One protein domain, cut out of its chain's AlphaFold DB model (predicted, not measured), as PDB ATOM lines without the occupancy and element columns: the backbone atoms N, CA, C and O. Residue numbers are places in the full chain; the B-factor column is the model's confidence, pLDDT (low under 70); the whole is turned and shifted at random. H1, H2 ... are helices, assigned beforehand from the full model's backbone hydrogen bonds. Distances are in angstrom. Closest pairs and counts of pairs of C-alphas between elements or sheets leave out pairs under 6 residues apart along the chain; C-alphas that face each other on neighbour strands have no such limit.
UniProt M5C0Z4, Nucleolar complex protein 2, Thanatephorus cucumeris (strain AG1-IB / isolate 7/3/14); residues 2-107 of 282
ATOM      1  N   LYS A   2      68.159 -89.168  25.923       64.31
ATOM      2  CA  LYS A   2      68.300 -88.202  24.802       64.31
ATOM      3  C   LYS A   2      67.190 -88.278  23.740       64.31
ATOM      4  O   LYS A   2      66.691 -87.238  23.345       64.31
ATOM      5  N   ASN A   3      66.765 -89.485  23.354       67.31
ATOM      6  CA  ASN A   3      65.705 -89.678  22.351       67.31
ATOM      7  C   ASN A   3      64.330 -89.162  22.816       67.31
ATOM      8  O   ASN A   3      63.606 -88.558  22.042       67.31
ATOM      9  N   SER A   4      63.989 -89.348  24.092       67.00
ATOM     10  CA  SER A   4      62.721 -88.864  24.657       67.00
ATOM     11  C   SER A   4      62.717 -87.340  24.808       67.00
ATOM     12  O   SER A   4      61.712 -86.684  24.560       67.00
ATOM     13  N   ALA A   5      63.862 -86.757  25.180       66.88
ATOM     14  CA  ALA A   5      64.015 -85.308  25.234       66.88
ATOM     15  C   ALA A   5      63.971 -84.681  23.832       66.88
ATOM     16  O   ALA A   5      63.363 -83.628  23.667       66.88
ATOM     17  N   SER A   6      64.559 -85.323  22.816       68.75
ATOM     18  CA  SER A   6      64.498 -84.793  21.452       68.75
ATOM     19  C   SER A   6      63.086 -84.813  20.867       68.75
ATOM     20  O   SER A   6      62.717 -83.883  20.157       68.75
ATOM     21  N   GLU A   7      62.273 -85.809  21.221       66.19
ATOM     22  CA  GLU A   7      60.852 -85.859  20.858       66.19
ATOM     23  C   GLU A   7      60.041 -84.734  21.518       66.19
ATOM     24  O   GLU A   7      59.232 -84.095  20.847       66.19
ATOM     25  N   LEU A   8      60.316 -84.416  22.789       69.19
ATOM     26  CA  LEU A   8      59.658 -83.310  23.494       69.19
ATOM     27  C   LEU A   8      59.941 -81.948  22.847       69.19
ATOM     28  O   LEU A   8      59.015 -81.173  22.628       69.19
ATOM     29  N   PHE A   9      61.200 -81.653  22.505       68.62
ATOM     30  CA  PHE A   9      61.551 -80.368  21.883       68.62
ATOM     31  C   PHE A   9      61.047 -80.222  20.446       68.62
ATOM     32  O   PHE A   9      60.924 -79.093  19.974       68.62
ATOM     33  N   ARG A  10      60.722 -81.330  19.770       66.12
ATOM     34  CA  ARG A  10      60.043 -81.300  18.470       66.12
ATOM     35  C   ARG A  10      58.586 -80.850  18.600       66.12
ATOM     36  O   ARG A  10      58.096 -80.128  17.749       66.12
ATOM     37  N   GLN A  11      57.898 -81.280  19.657       64.31
ATOM     38  CA  GLN A  11      56.447 -81.123  19.792       64.31
ATOM     39  C   GLN A  11      56.018 -79.831  20.511       64.31
ATOM     40  O   GLN A  11      54.833 -79.504  20.547       64.31
ATOM     41  N   GLN A  12      56.956 -79.089  21.107       67.25
ATOM     42  CA  GLN A  12      56.640 -77.865  21.842       67.25
ATOM     43  C   GLN A  12      56.544 -76.633  20.937       67.25
ATOM     44  O   GLN A  12      57.489 -76.292  20.224       67.25
ATOM     45  N   SER A  13      55.453 -75.877  21.092       63.97
ATOM     46  CA  SER A  13      55.350 -74.491  20.629       63.97
ATOM     47  C   SER A  13      56.468 -73.658  21.274       63.97
ATOM     48  O   SER A  13      56.415 -73.363  22.468       63.97
ATOM     49  N   GLY A  14      57.512 -73.326  20.509       75.00
ATOM     50  CA  GLY A  14      58.706 -72.625  21.005       75.00
ATOM     51  C   GLY A  14      60.002 -73.445  21.024       75.00
ATOM     52  O   GLY A  14      61.041 -72.906  21.420       75.00
ATOM     53  N   GLY A  15      59.988 -74.698  20.548       83.19
ATOM     54  CA  GLY A  15      61.193 -75.527  20.396       83.19
ATOM     55  C   GLY A  15      62.302 -74.830  19.597       83.19
ATOM     56  O   GLY A  15      63.464 -74.858  20.006       83.19
ATOM     57  N   TYR A  16      61.934 -74.096  18.540       89.12
ATOM     58  CA  TYR A  16      62.861 -73.266  17.764       89.12
ATOM     59  C   TYR A  16      63.583 -72.223  18.625       89.12
ATOM     60  O   TYR A  16      64.807 -72.130  18.587       89.12
ATOM     61  N   THR A  17      62.852 -71.444  19.426       90.00
ATOM     62  CA  THR A  17      63.423 -70.357  20.239       90.00
ATOM     63  C   THR A  17      64.413 -70.890  21.267       90.00
ATOM     64  O   THR A  17      65.494 -70.322  21.446       90.00
ATOM     65  N   VAL A  18      64.072 -72.007  21.913       90.00
ATOM     66  CA  VAL A  18      64.957 -72.670  22.876       90.00
ATOM     67  C   VAL A  18      66.210 -73.193  22.172       90.00
ATOM     68  O   VAL A  18      67.327 -72.872  22.586       90.00
ATOM     69  N   ALA A  19      66.041 -73.938  21.077       91.50
ATOM     70  CA  ALA A  19      67.146 -74.487  20.296       91.50
ATOM     71  C   ALA A  19      68.085 -73.390  19.781       91.50
ATOM     72  O   ALA A  19      69.301 -73.461  19.973       91.50
ATOM     73  N   PHE A  20      67.525 -72.328  19.202       94.31
ATOM     74  CA  PHE A  20      68.273 -71.164  18.746       94.31
ATOM     75  C   PHE A  20      69.074 -70.523  19.883       94.31
ATOM     76  O   PHE A  20      70.259 -70.237  19.707       94.31
ATOM     77  N   GLY A  21      68.460 -70.328  21.055       95.19
ATOM     78  CA  GLY A  21      69.123 -69.769  22.232       95.19
ATOM     79  C   GLY A  21      70.375 -70.556  22.625       95.19
ATOM     80  O   GLY A  21      71.449 -69.967  22.781       95.19
ATOM     81  N   TYR A  22      70.271 -71.885  22.700       94.69
ATOM     82  CA  TYR A  22      71.403 -72.751  23.040       94.69
ATOM     83  C   TYR A  22      72.463 -72.820  21.935       94.69
ATOM     84  O   TYR A  22      73.652 -72.673  22.221       94.69
ATOM     85  N   ILE A  23      72.071 -72.985  20.668       96.50
ATOM     86  CA  ILE A  23      73.023 -73.016  19.542       96.50
ATOM     87  C   ILE A  23      73.787 -71.687  19.458       96.50
ATOM     88  O   ILE A  23      75.007 -71.669  19.272       96.50
ATOM     89  N   ARG A  24      73.098 -70.564  19.683       96.62
ATOM     90  CA  ARG A  24      73.720 -69.239  19.762       96.62
ATOM     91  C   ARG A  24      74.725 -69.146  20.910       96.62
ATOM     92  O   ARG A  24      75.794 -68.572  20.708       96.62
ATOM     93  N   GLN A  25      74.435 -69.700  22.088       95.50
ATOM     94  CA  GLN A  25      75.396 -69.730  23.201       95.50
ATOM     95  C   GLN A  25      76.663 -70.517  22.840       95.50
ATOM     96  O   GLN A  25      77.771 -70.024  23.065       95.50
ATOM     97  N   LEU A  26      76.529 -71.681  22.190       96.19
ATOM     98  CA  LEU A  26      77.683 -72.442  21.691       96.19
ATOM     99  C   LEU A  26      78.520 -71.609  20.707       96.19
ATOM    100  O   LEU A  26      79.749 -71.563  20.816       96.19
ATOM    101  N   ALA A  27      77.863 -70.888  19.794       95.44
ATOM    102  CA  ALA A  27      78.533 -69.989  18.857       95.44
ATOM    103  C   ALA A  27      79.274 -68.841  19.566       95.44
ATOM    104  O   ALA A  27      80.372 -68.464  19.148       95.44
ATOM    105  N   VAL A  28      78.719 -68.294  20.653       94.31
ATOM    106  CA  VAL A  28      79.377 -67.258  21.468       94.31
ATOM    107  C   VAL A  28      80.642 -67.804  22.134       94.31
ATOM    108  O   VAL A  28      81.690 -67.162  22.027       94.31
ATOM    109  N   HIS A  29      80.592 -68.991  22.749       92.69
ATOM    110  CA  HIS A  29      81.774 -69.633  23.343       92.69
ATOM    111  C   HIS A  29      82.870 -69.905  22.305       92.69
ATOM    112  O   HIS A  29      84.053 -69.628  22.542       92.69
ATOM    113  N   LEU A  30      82.476 -70.384  21.125       92.88
ATOM    114  CA  LEU A  30      83.397 -70.611  20.018       92.88
ATOM    115  C   LEU A  30      84.034 -69.300  19.537       92.88
ATOM    116  O   LEU A  30      85.257 -69.198  19.437       92.88
ATOM    117  N   ARG A  31      83.230 -68.259  19.302       90.81
ATOM    118  CA  ARG A  31      83.725 -66.954  18.845       90.81
ATOM    119  C   ARG A  31      84.667 -66.316  19.862       90.81
ATOM    120  O   ARG A  31      85.695 -65.769  19.461       90.81
ATOM    121  N   ALA A  32      84.358 -66.406  21.156       88.19
ATOM    122  CA  ALA A  32      85.250 -65.942  22.218       88.19
ATOM    123  C   ALA A  32      86.621 -66.632  22.129       88.19
ATOM    124  O   ALA A  32      87.647 -65.963  22.175       88.19
ATOM    125  N   SER A  33      86.639 -67.940  21.864       85.50
ATOM    126  CA  SER A  33      87.868 -68.730  21.718       85.50
ATOM    127  C   SER A  33      88.728 -68.356  20.510       85.50
ATOM    128  O   SER A  33      89.939 -68.535  20.551       85.50
ATOM    129  N   THR A  34      88.132 -67.801  19.451       82.94
ATOM    130  CA  THR A  34      88.872 -67.350  18.251       82.94
ATOM    131  C   THR A  34      89.448 -65.937  18.367       82.94
ATOM    132  O   THR A  34      90.418 -65.606  17.693       82.94
ATOM    133  N   LYS A  35      88.851 -65.076  19.201       80.25
ATOM    134  CA  LYS A  35      89.209 -63.648  19.295       80.25
ATOM    135  C   LYS A  35      90.293 -63.341  20.326       80.25
ATOM    136  O   LYS A  35      90.815 -62.226  20.357       80.25
ATOM    137  N   VAL A  36      90.595 -64.294  21.197       76.38
ATOM    138  CA  VAL A  36      91.522 -64.104  22.307       76.38
ATOM    139  C   VAL A  36      92.972 -64.110  21.816       76.38
ATOM    140  O   VAL A  36      93.393 -65.004  21.091       76.38
ATOM    141  N   LYS A  37      93.750 -63.106  22.241       66.56
ATOM    142  CA  LYS A  37      95.148 -62.910  21.814       66.56
ATOM    143  C   LYS A  37      96.190 -63.348  22.851       66.56
ATOM    144  O   LYS A  37      97.348 -63.539  22.492       66.56
ATOM    145  N   THR A  38      95.821 -63.499  24.127       67.81
ATOM    146  CA  THR A  38      96.778 -63.816  25.204       67.81
ATOM    147  C   THR A  38      96.699 -65.284  25.623       67.81
ATOM    148  O   THR A  38      95.621 -65.857  25.724       67.81
ATOM    149  N   LYS A  39      97.853 -65.916  25.886       65.69
ATOM    150  CA  LYS A  39      97.951 -67.372  26.123       65.69
ATOM    151  C   LYS A  39      97.124 -67.875  27.319       65.69
ATOM    152  O   LYS A  39      96.572 -68.968  27.241       65.69
ATOM    153  N   ALA A  40      97.045 -67.102  28.405       64.19
ATOM    154  CA  ALA A  40      96.313 -67.492  29.615       64.19
ATOM    155  C   ALA A  40      94.793 -67.513  29.382       64.19
ATOM    156  O   ALA A  40      94.153 -68.544  29.582       64.19
ATOM    157  N   SER A  41      94.242 -66.424  28.844       68.06
ATOM    158  CA  SER A  41      92.814 -66.332  28.518       68.06
ATOM    159  C   SER A  41      92.415 -67.260  27.361       68.06
ATOM    160  O   SER A  41      91.277 -67.718  27.295       68.06
ATOM    161  N   LEU A  42      93.358 -67.616  26.478       74.56
ATOM    162  CA  LEU A  42      93.129 -68.576  25.397       74.56
ATOM    163  C   LEU A  42      92.850 -69.978  25.949       74.56
ATOM    164  O   LEU A  42      91.932 -70.659  25.499       74.56
ATOM    165  N   ALA A  43      93.616 -70.402  26.958       75.31
ATOM    166  CA  ALA A  43      93.414 -71.695  27.603       75.31
ATOM    167  C   ALA A  43      92.057 -71.773  28.318       75.31
ATOM    168  O   ALA A  43      91.427 -72.830  28.316       75.31
ATOM    169  N   GLU A  44      91.599 -70.672  28.913       79.19
ATOM    170  CA  GLU A  44      90.279 -70.582  29.545       79.19
ATOM    171  C   GLU A  44      89.148 -70.586  28.520       79.19
ATOM    172  O   GLU A  44      88.189 -71.341  28.678       79.19
ATOM    173  N   ALA A  45      89.290 -69.832  27.429       81.38
ATOM    174  CA  ALA A  45      88.313 -69.826  26.348       81.38
ATOM    175  C   ALA A  45      88.175 -71.222  25.714       81.38
ATOM    176  O   ALA A  45      87.068 -71.736  25.567       81.38
ATOM    177  N   TYR A  46      89.291 -71.919  25.475       86.31
ATOM    178  CA  TYR A  46      89.272 -73.294  24.969       86.31
ATOM    179  C   TYR A  46      88.567 -74.275  25.900       86.31
ATOM    180  O   TYR A  46      87.918 -75.199  25.413       86.31
ATOM    181  N   LYS A  47      88.630 -74.091  27.226       88.25
ATOM    182  CA  LYS A  47      87.890 -74.948  28.168       88.25
ATOM    183  C   LYS A  47      86.375 -74.830  27.998       88.25
ATOM    184  O   LYS A  47      85.694 -75.803  28.305       88.25
ATOM    185  N   GLN A  48      85.860 -73.709  27.486       90.44
ATOM    186  CA  GLN A  48      84.424 -73.511  27.241       90.44
ATOM    187  C   GLN A  48      83.909 -74.298  26.027       90.44
ATOM    188  O   GLN A  48      82.738 -74.662  25.985       90.44
ATOM    189  N   VAL A  49      84.781 -74.605  25.062       93.00
ATOM    190  CA  VAL A  49      84.428 -75.383  23.859       93.00
ATOM    191  C   VAL A  49      84.853 -76.847  24.004       93.00
ATOM    192  O   VAL A  49      84.140 -77.760  23.607       93.00
ATOM    193  N   TYR A  50      86.030 -77.108  24.573       93.94
ATOM    194  CA  TYR A  50      86.650 -78.437  24.584       93.94
ATOM    195  C   TYR A  50      86.351 -79.185  25.889       93.94
ATOM    196  O   TYR A  50      87.259 -79.559  26.642       93.94
ATOM    197  N   ASN A  51      85.058 -79.385  26.145       95.19
ATOM    198  CA  ASN A  51      84.504 -80.101  27.291       95.19
ATOM    199  C   ASN A  51      83.301 -80.973  26.870       95.19
ATOM    200  O   ASN A  51      82.778 -80.848  25.762       95.19
ATOM    201  N   TRP A  52      82.853 -81.856  27.766       95.38
ATOM    202  CA  TRP A  52      81.735 -82.762  27.491       95.38
ATOM    203  C   TRP A  52      80.394 -82.056  27.317       95.38
ATOM    204  O   TRP A  52      79.588 -82.513  26.515       95.38
ATOM    205  N   GLN A  53      80.150 -80.950  28.025       95.12
ATOM    206  CA  GLN A  53      78.893 -80.207  27.909       95.12
ATOM    207  C   GLN A  53      78.717 -79.688  26.482       95.12
ATOM    208  O   GLN A  53      77.675 -79.921  25.883       95.12
ATOM    209  N   PHE A  54      79.755 -79.082  25.901       96.38
ATOM    210  CA  PHE A  54      79.731 -78.606  24.519       96.38
ATOM    211  C   PHE A  54      79.492 -79.754  23.528       96.38
ATOM    212  O   PHE A  54      78.584 -79.676  22.703       96.38
ATOM    213  N   VAL A  55      80.262 -80.845  23.638       97.06
ATOM    214  CA  VAL A  55      80.131 -82.017  22.751       97.06
ATOM    215  C   VAL A  55      78.731 -82.627  22.847       97.06
ATOM    216  O   VAL A  55      78.116 -82.919  21.825       97.06
ATOM    217  N   HIS A  56      78.198 -82.782  24.059       95.62
ATOM    218  CA  HIS A  56      76.852 -83.309  24.266       95.62
ATOM    219  C   HIS A  56      75.755 -82.350  23.823       95.62
ATOM    220  O   HIS A  56      74.723 -82.832  23.374       95.62
ATOM    221  N   CYS A  57      75.957 -81.033  23.907       95.69
ATOM    222  CA  CYS A  57      75.015 -80.068  23.348       95.69
ATOM    223  C   CYS A  57      74.961 -80.188  21.823       95.69
ATOM    224  O   CYS A  57      73.871 -80.252  21.266       95.69
ATOM    225  N   VAL A  58      76.113 -80.271  21.147       97.56
ATOM    226  CA  VAL A  58      76.154 -80.465  19.688       97.56
ATOM    227  C   VAL A  58      75.486 -81.781  19.289       97.56
ATOM    228  O   VAL A  58      74.652 -81.786  18.388       97.56
ATOM    229  N   ASP A  59      75.801 -82.879  19.978       96.44
ATOM    230  CA  ASP A  59      75.179 -84.193  19.768       96.44
ATOM    231  C   ASP A  59      73.660 -84.149  19.985       96.44
ATOM    232  O   ASP A  59      72.886 -84.557  19.122       96.44
ATOM    233  N   PHE A  60      73.216 -83.577  21.104       95.19
ATOM    234  CA  PHE A  60      71.801 -83.464  21.438       95.19
ATOM    235  C   PHE A  60      71.024 -82.650  20.403       95.19
ATOM    236  O   PHE A  60      70.008 -83.122  19.897       95.19
ATOM    237  N   TRP A  61      71.510 -81.461  20.037       95.19
ATOM    238  CA  TRP A  61      70.843 -80.642  19.026       95.19
ATOM    239  C   TRP A  61      70.913 -81.275  17.637       95.19
ATOM    240  O   TRP A  61      69.967 -81.133  16.872       95.19
ATOM    241  N   SER A  62      71.954 -82.057  17.330       95.44
ATOM    242  CA  SER A  62      71.993 -82.846  16.090       95.44
ATOM    243  C   SER A  62      70.865 -83.882  16.058       95.44
ATOM    244  O   SER A  62      70.218 -84.026  15.028       95.44
ATOM    245  N   LEU A  63      70.574 -84.555  17.180       93.38
ATOM    246  CA  LEU A  63      69.458 -85.509  17.293       93.38
ATOM    247  C   LEU A  63      68.083 -84.833  17.192       93.38
ATOM    248  O   LEU A  63      67.169 -85.402  16.599       93.38
ATOM    249  N   VAL A  64      67.925 -83.645  17.788       91.69
ATOM    250  CA  VAL A  64      66.683 -82.857  17.700       91.69
ATOM    251  C   VAL A  64      66.437 -82.428  16.257       91.69
ATOM    252  O   VAL A  64      65.374 -82.705  15.715       91.69
ATOM    253  N   LEU A  65      67.429 -81.803  15.617       92.75
ATOM    254  CA  LEU A  65      67.293 -81.277  14.258       92.75
ATOM    255  C   LEU A  65      67.189 -82.383  13.201       92.75
ATOM    256  O   LEU A  65      66.468 -82.214  12.227       92.75
ATOM    257  N   ALA A  66      67.831 -83.537  13.411       91.75
ATOM    258  CA  ALA A  66      67.682 -84.710  12.546       91.75
ATOM    259  C   ALA A  66      66.236 -85.229  12.477       91.75
ATOM    260  O   ALA A  66      65.852 -85.865  11.502       91.75
ATOM    261  N   ARG A  67      65.437 -84.979  13.517       88.12
ATOM    262  CA  ARG A  67      64.017 -85.351  13.588       88.12
ATOM    263  C   ARG A  67      63.098 -84.134  13.505       88.12
ATOM    264  O   ARG A  67      61.910 -84.269  13.770       88.12
ATOM    265  N   GLY A  68      63.655 -82.952  13.255       82.88
ATOM    266  CA  GLY A  68      62.932 -81.695  13.310       82.88
ATOM    267  C   GLY A  68      62.081 -81.477  12.068       82.88
ATOM    268  O   GLY A  68      62.496 -81.813  10.959       82.88
ATOM    269  N   ASP A  69      60.916 -80.872  12.273       83.38
ATOM    270  CA  ASP A  69      60.024 -80.465  11.191       83.38
ATOM    271  C   ASP A  69      60.576 -79.200  10.488       83.38
ATOM    272  O   ASP A  69      61.645 -78.683  10.842       83.38
ATOM    273  N   GLU A  70      59.861 -78.682   9.485       84.75
ATOM    274  CA  GLU A  70      60.306 -77.550   8.650       84.75
ATOM    275  C   GLU A  70      60.709 -76.306   9.461       84.75
ATOM    276  O   GLU A  70      61.682 -75.632   9.122       84.75
ATOM    277  N   GLU A  71      60.040 -76.045  10.588       87.75
ATOM    278  CA  GLU A  71      60.335 -74.908  11.469       87.75
ATOM    279  C   GLU A  71      61.756 -74.938  12.056       87.75
ATOM    280  O   GLU A  71      62.339 -73.889  12.329       87.75
ATOM    281  N   LEU A  72      62.337 -76.128  12.251       89.38
ATOM    282  CA  LEU A  72      63.669 -76.299  12.840       89.38
ATOM    283  C   LEU A  72      64.791 -76.336  11.793       89.38
ATOM    284  O   LEU A  72      65.959 -76.152  12.149       89.38
ATOM    285  N   GLN A  73      64.464 -76.511  10.508       91.00
ATOM    286  CA  GLN A  73      65.443 -76.579   9.413       91.00
ATOM    287  C   GLN A  73      66.416 -75.387   9.361       91.00
ATOM    288  O   GLN A  73      67.617 -75.616   9.169       91.00
ATOM    289  N   PRO A  74      66.001 -74.129   9.626       94.00
ATOM    290  CA  PRO A  74      66.928 -72.996   9.636       94.00
ATOM    291  C   PRO A  74      68.065 -73.113  10.666       94.00
ATOM    292  O   PRO A  74      69.085 -72.437  10.529       94.00
ATOM    293  N   LEU A  75      67.930 -73.970  11.687       95.56
ATOM    294  CA  LEU A  75      68.944 -74.182  12.726       95.56
ATOM    295  C   LEU A  75      70.025 -75.200  12.341       95.56
ATOM    296  O   LEU A  75      71.072 -75.239  12.999       95.56
ATOM    297  N   VAL A  76      69.825 -75.969  11.264       96.12
ATOM    298  CA  VAL A  76      70.808 -76.945  10.762       96.12
ATOM    299  C   VAL A  76      72.119 -76.239  10.429       96.12
ATOM    300  O   VAL A  76      73.166 -76.585  10.974       96.12
ATOM    301  N   TYR A  77      72.071 -75.194   9.601       96.56
ATOM    302  CA  TYR A  77      73.275 -74.472   9.189       96.56
ATOM    303  C   TYR A  77      74.043 -73.843  10.373       96.56
ATOM    304  O   TYR A  77      75.246 -74.098  10.489       96.56
ATOM    305  N   PRO A  78      73.406 -73.091  11.297       97.50
ATOM    306  CA  PRO A  78      74.062 -72.598  12.508       97.50
ATOM    307  C   PRO A  78      74.751 -73.689  13.336       97.50
ATOM    308  O   PRO A  78      75.900 -73.501  13.744       97.50
ATOM    309  N   LEU A  79      74.098 -74.835  13.561       97.94
ATOM    310  CA  LEU A  79      74.699 -75.928  14.327       97.94
ATOM    311  C   LEU A  79      75.911 -76.528  13.603       97.94
ATOM    312  O   LEU A  79      76.944 -76.775  14.233       97.94
ATOM    313  N   VAL A  80      75.817 -76.711  12.284       97.94
ATOM    314  CA  VAL A  80      76.930 -77.193  11.452       97.94
ATOM    315  C   VAL A  80      78.122 -76.244  11.538       97.94
ATOM    316  O   VAL A  80      79.241 -76.701  11.769       97.94
ATOM    317  N   GLN A  81      77.903 -74.932  11.429       97.25
ATOM    318  CA  GLN A  81      78.971 -73.933  11.551       97.25
ATOM    319  C   GLN A  81      79.650 -73.979  12.925       97.25
ATOM    320  O   GLN A  81      80.878 -73.942  13.012       97.25
ATOM    321  N   VAL A  82      78.871 -74.122  14.001       97.81
ATOM    322  CA  VAL A  82      79.406 -74.277  15.362       97.81
ATOM    323  C   VAL A  82      80.235 -75.556  15.491       97.81
ATOM    324  O   VAL A  82      81.349 -75.515  16.011       97.81
ATOM    325  N   GLY A  83      79.725 -76.687  14.999       97.69
ATOM    326  CA  GLY A  83      80.423 -77.970  15.066       97.69
ATOM    327  C   GLY A  83      81.726 -77.975  14.261       97.69
ATOM    328  O   GLY A  83      82.782 -78.308  14.800       97.69
ATOM    329  N   LEU A  84      81.690 -77.553  12.994       97.38
ATOM    330  CA  LEU A  84      82.881 -77.498  12.136       97.38
ATOM    331  C   LEU A  84      83.906 -76.473  12.635       97.38
ATOM    332  O   LEU A  84      85.112 -76.737  12.620       97.38
ATOM    333  N   GLY A  85      83.438 -75.330  13.139       96.12
ATOM    334  CA  GLY A  85      84.302 -74.333  13.756       96.12
ATOM    335  C   GLY A  85      84.979 -74.852  15.028       96.12
ATOM    336  O   GLY A  85      86.163 -74.597  15.230       96.12
ATOM    337  N   ALA A  86      84.280 -75.651  15.843       96.00
ATOM    338  CA  ALA A  86      84.878 -76.312  17.002       96.00
ATOM    339  C   ALA A  86      85.926 -77.361  16.600       96.00
ATOM    340  O   ALA A  86      86.993 -77.398  17.204       96.00
ATOM    341  N   VAL A  87      85.678 -78.165  15.560       96.56
ATOM    342  CA  VAL A  87      86.663 -79.130  15.020       96.56
ATOM    343  C   VAL A  87      87.924 -78.426  14.501       96.56
ATOM    344  O   VAL A  87      89.029 -78.951  14.624       96.56
ATOM    345  N   SER A  88      87.765 -77.227  13.942       93.56
ATOM    346  CA  SER A  88      88.860 -76.444  13.362       93.56
ATOM    347  C   SER A  88      89.601 -75.557  14.370       93.56
ATOM    348  O   SER A  88      90.590 -74.923  14.007       93.56
ATOM    349  N   LEU A  89      89.156 -75.503  15.631       91.81
ATOM    350  CA  LEU A  89      89.681 -74.560  16.624       91.81
ATOM    351  C   LEU A  89      91.120 -74.889  17.050       91.81
ATOM    352  O   LEU A  89      91.964 -73.998  17.111       91.81
ATOM    353  N   ILE A  90      91.416 -76.159  17.355       90.19
ATOM    354  CA  ILE A  90      92.753 -76.601  17.782       90.19
ATOM    355  C   ILE A  90      93.173 -77.862  17.011       90.19
ATOM    356  O   ILE A  90      92.730 -78.960  17.358       90.19
ATOM    357  N   PRO A  91      94.105 -77.766  16.046       87.44
ATOM    358  CA  PRO A  91      94.588 -78.911  15.275       87.44
ATOM    359  C   PRO A  91      95.637 -79.720  16.064       87.44
ATOM    360  O   PRO A  91      96.821 -79.742  15.732       87.44
ATOM    361  N   SER A  92      95.226 -80.362  17.162       92.00
ATOM    362  CA  SER A  92      96.107 -81.166  18.023       92.00
ATOM    363  C   SER A  92      95.619 -82.603  18.172       92.00
ATOM    364  O   SER A  92      94.449 -82.838  18.472       92.00
ATOM    365  N   GLN A  93      96.557 -83.562  18.131       92.88
ATOM    366  CA  GLN A  93      96.294 -84.988  18.386       92.88
ATOM    367  C   GLN A  93      95.592 -85.253  19.721       92.88
ATOM    368  O   GLN A  93      94.852 -86.225  19.852       92.88
ATOM    369  N   ARG A  94      95.788 -84.368  20.704       94.62
ATOM    370  CA  ARG A  94      95.108 -84.434  21.999       94.62
ATOM    371  C   ARG A  94      93.582 -84.374  21.867       94.62
ATOM    372  O   ARG A  94      92.897 -84.962  22.697       94.62
ATOM    373  N   TYR A  95      93.067 -83.670  20.864       95.81
ATOM    374  CA  TYR A  95      91.643 -83.368  20.702       95.81
ATOM    375  C   TYR A  95      90.989 -84.077  19.517       95.81
ATOM    376  O   TYR A  95      89.788 -83.938  19.316       95.81
ATOM    377  N   HIS A  96      91.729 -84.903  18.774       96.75
ATOM    378  CA  HIS A  96      91.140 -85.725  17.718       96.75
ATOM    379  C   HIS A  96      89.964 -86.604  18.189       96.75
ATOM    380  O   HIS A  96      89.007 -86.714  17.424       96.75
ATOM    381  N   PRO A  97      89.948 -87.168  19.419       96.94
ATOM    382  CA  PRO A  97      88.750 -87.840  19.921       96.94
ATOM    383  C   PRO A  97      87.513 -86.924  19.963       96.94
ATOM    384  O   PRO A  97      86.468 -87.281  19.422       96.94
ATOM    385  N   LEU A  98      87.643 -85.698  20.486       97.44
ATOM    386  CA  LEU A  98      86.576 -84.687  20.456       97.44
ATOM    387  C   LEU A  98      86.147 -84.343  19.025       97.44
ATOM    388  O   LEU A  98      84.950 -84.264  18.753       97.44
ATOM    389  N   HIS A  99      87.101 -84.171  18.108       97.88
ATOM    390  CA  HIS A  99      86.789 -83.871  16.709       97.88
ATOM    391  C   HIS A  99      85.935 -84.982  16.086       97.88
ATOM    392  O   HIS A  99      84.939 -84.694  15.430       97.88
ATOM    393  N   ILE A 100      86.271 -86.251  16.343       97.62
ATOM    394  CA  ILE A 100      85.510 -87.406  15.852       97.62
ATOM    395  C   ILE A 100      84.101 -87.449  16.457       97.62
ATOM    396  O   ILE A 100      83.150 -87.727  15.727       97.62
ATOM    397  N   HIS A 101      83.926 -87.135  17.746       97.81
ATOM    398  CA  HIS A 101      82.591 -87.051  18.354       97.81
ATOM    399  C   HIS A 101      81.703 -86.003  17.673       97.81
ATOM    400  O   HIS A 101      80.557 -86.294  17.318       97.81
ATOM    401  N   ILE A 102      82.240 -84.802  17.454       98.25
ATOM    402  CA  ILE A 102      81.505 -83.721  16.789       98.25
ATOM    403  C   ILE A 102      81.190 -84.107  15.343       98.25
ATOM    404  O   ILE A 102      80.036 -84.027  14.933       98.25
ATOM    405  N   LEU A 103      82.172 -84.601  14.585       98.38
ATOM    406  CA  LEU A 103      81.962 -85.031  13.199       98.38
ATOM    407  C   LEU A 103      80.959 -86.188  13.089       98.38
ATOM    408  O   LEU A 103      80.190 -86.226  12.136       98.38
ATOM    409  N   THR A 104      80.912 -87.094  14.070       97.44
ATOM    410  CA  THR A 104      79.895 -88.160  14.129       97.44
ATOM    411  C   THR A 104      78.494 -87.578  14.336       97.44
ATOM    412  O   THR A 104      77.551 -88.015  13.682       97.44
ATOM    413  N   SER A 105      78.359 -86.571  15.205       97.88
ATOM    414  CA  SER A 105      77.084 -85.875  15.447       97.88
ATOM    415  C   SER A 105      76.605 -85.151  14.185       97.88
ATOM    416  O   SER A 105      75.456 -85.290  13.774       97.88
ATOM    417  N   LEU A 106      77.519 -84.448  13.510       98.06
ATOM    418  CA  LEU A 106      77.228 -83.762  12.252       98.06
ATOM    419  C   LEU A 106      76.908 -84.740  11.117       98.06
ATOM    420  O   LEU A 106      76.036 -84.461  10.307       98.06
ATOM    421  N   HIS A 107      77.564 -85.898  11.063       96.94
ATOM    422  CA  HIS A 107      77.215 -86.953  10.115       96.94
ATOM    423  C   HIS A 107      75.798 -87.491  10.340       96.94
ATOM    424  O   HIS A 107      75.031 -87.645   9.386       96.94
TER     425      HIS A 107
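AT A GLANCE: This is residues 2 to 107 of the 282 residues of the protein "Nucleolar complex protein 2" of Thanatephorus cucumeris (strain AG1-IB / isolate 7/3/14) (UniProt M5C0Z4). What shape? H2, H4, H5 and H6 form an elongated up-and-down bundle, running in alternate directions, with H1 on H4 at one end and H3 folded back on H2 at the other. What parts? The printed part has 106 residues with six named helices, H1 to H6: all helix, compact, radius of gyration of the C-alphas 14.2 A, spans 44 by 23 by 19 A.

IN THESE COORDINATES: Which helix is longest? H2, residues 15 to 35, runs 30.5 A from (61.193, -75.527, 20.396). The others? H1 is 2 to 11, H3 39 to 49, H4 52 to 66, H5 70 to 87, H6 96 to 107, ending at (77.215, -86.953, 10.115).

HOW THE PARTS SIT: What touches H2? H5, for instance, touches it at a shallow tilt of 21 degrees, closest C-alphas Ala 27 and Val 82, 5.6 A. Backbones? O i to N i+4 pairs within hydrogen-bond range are complete except in H3, 5 of 7, and H5, 9 of 14.

THE WHOLE: Any cut? The printed part has none. Low confidence? Residues 2 to 13 and 37 to 41 have pLDDT under 70.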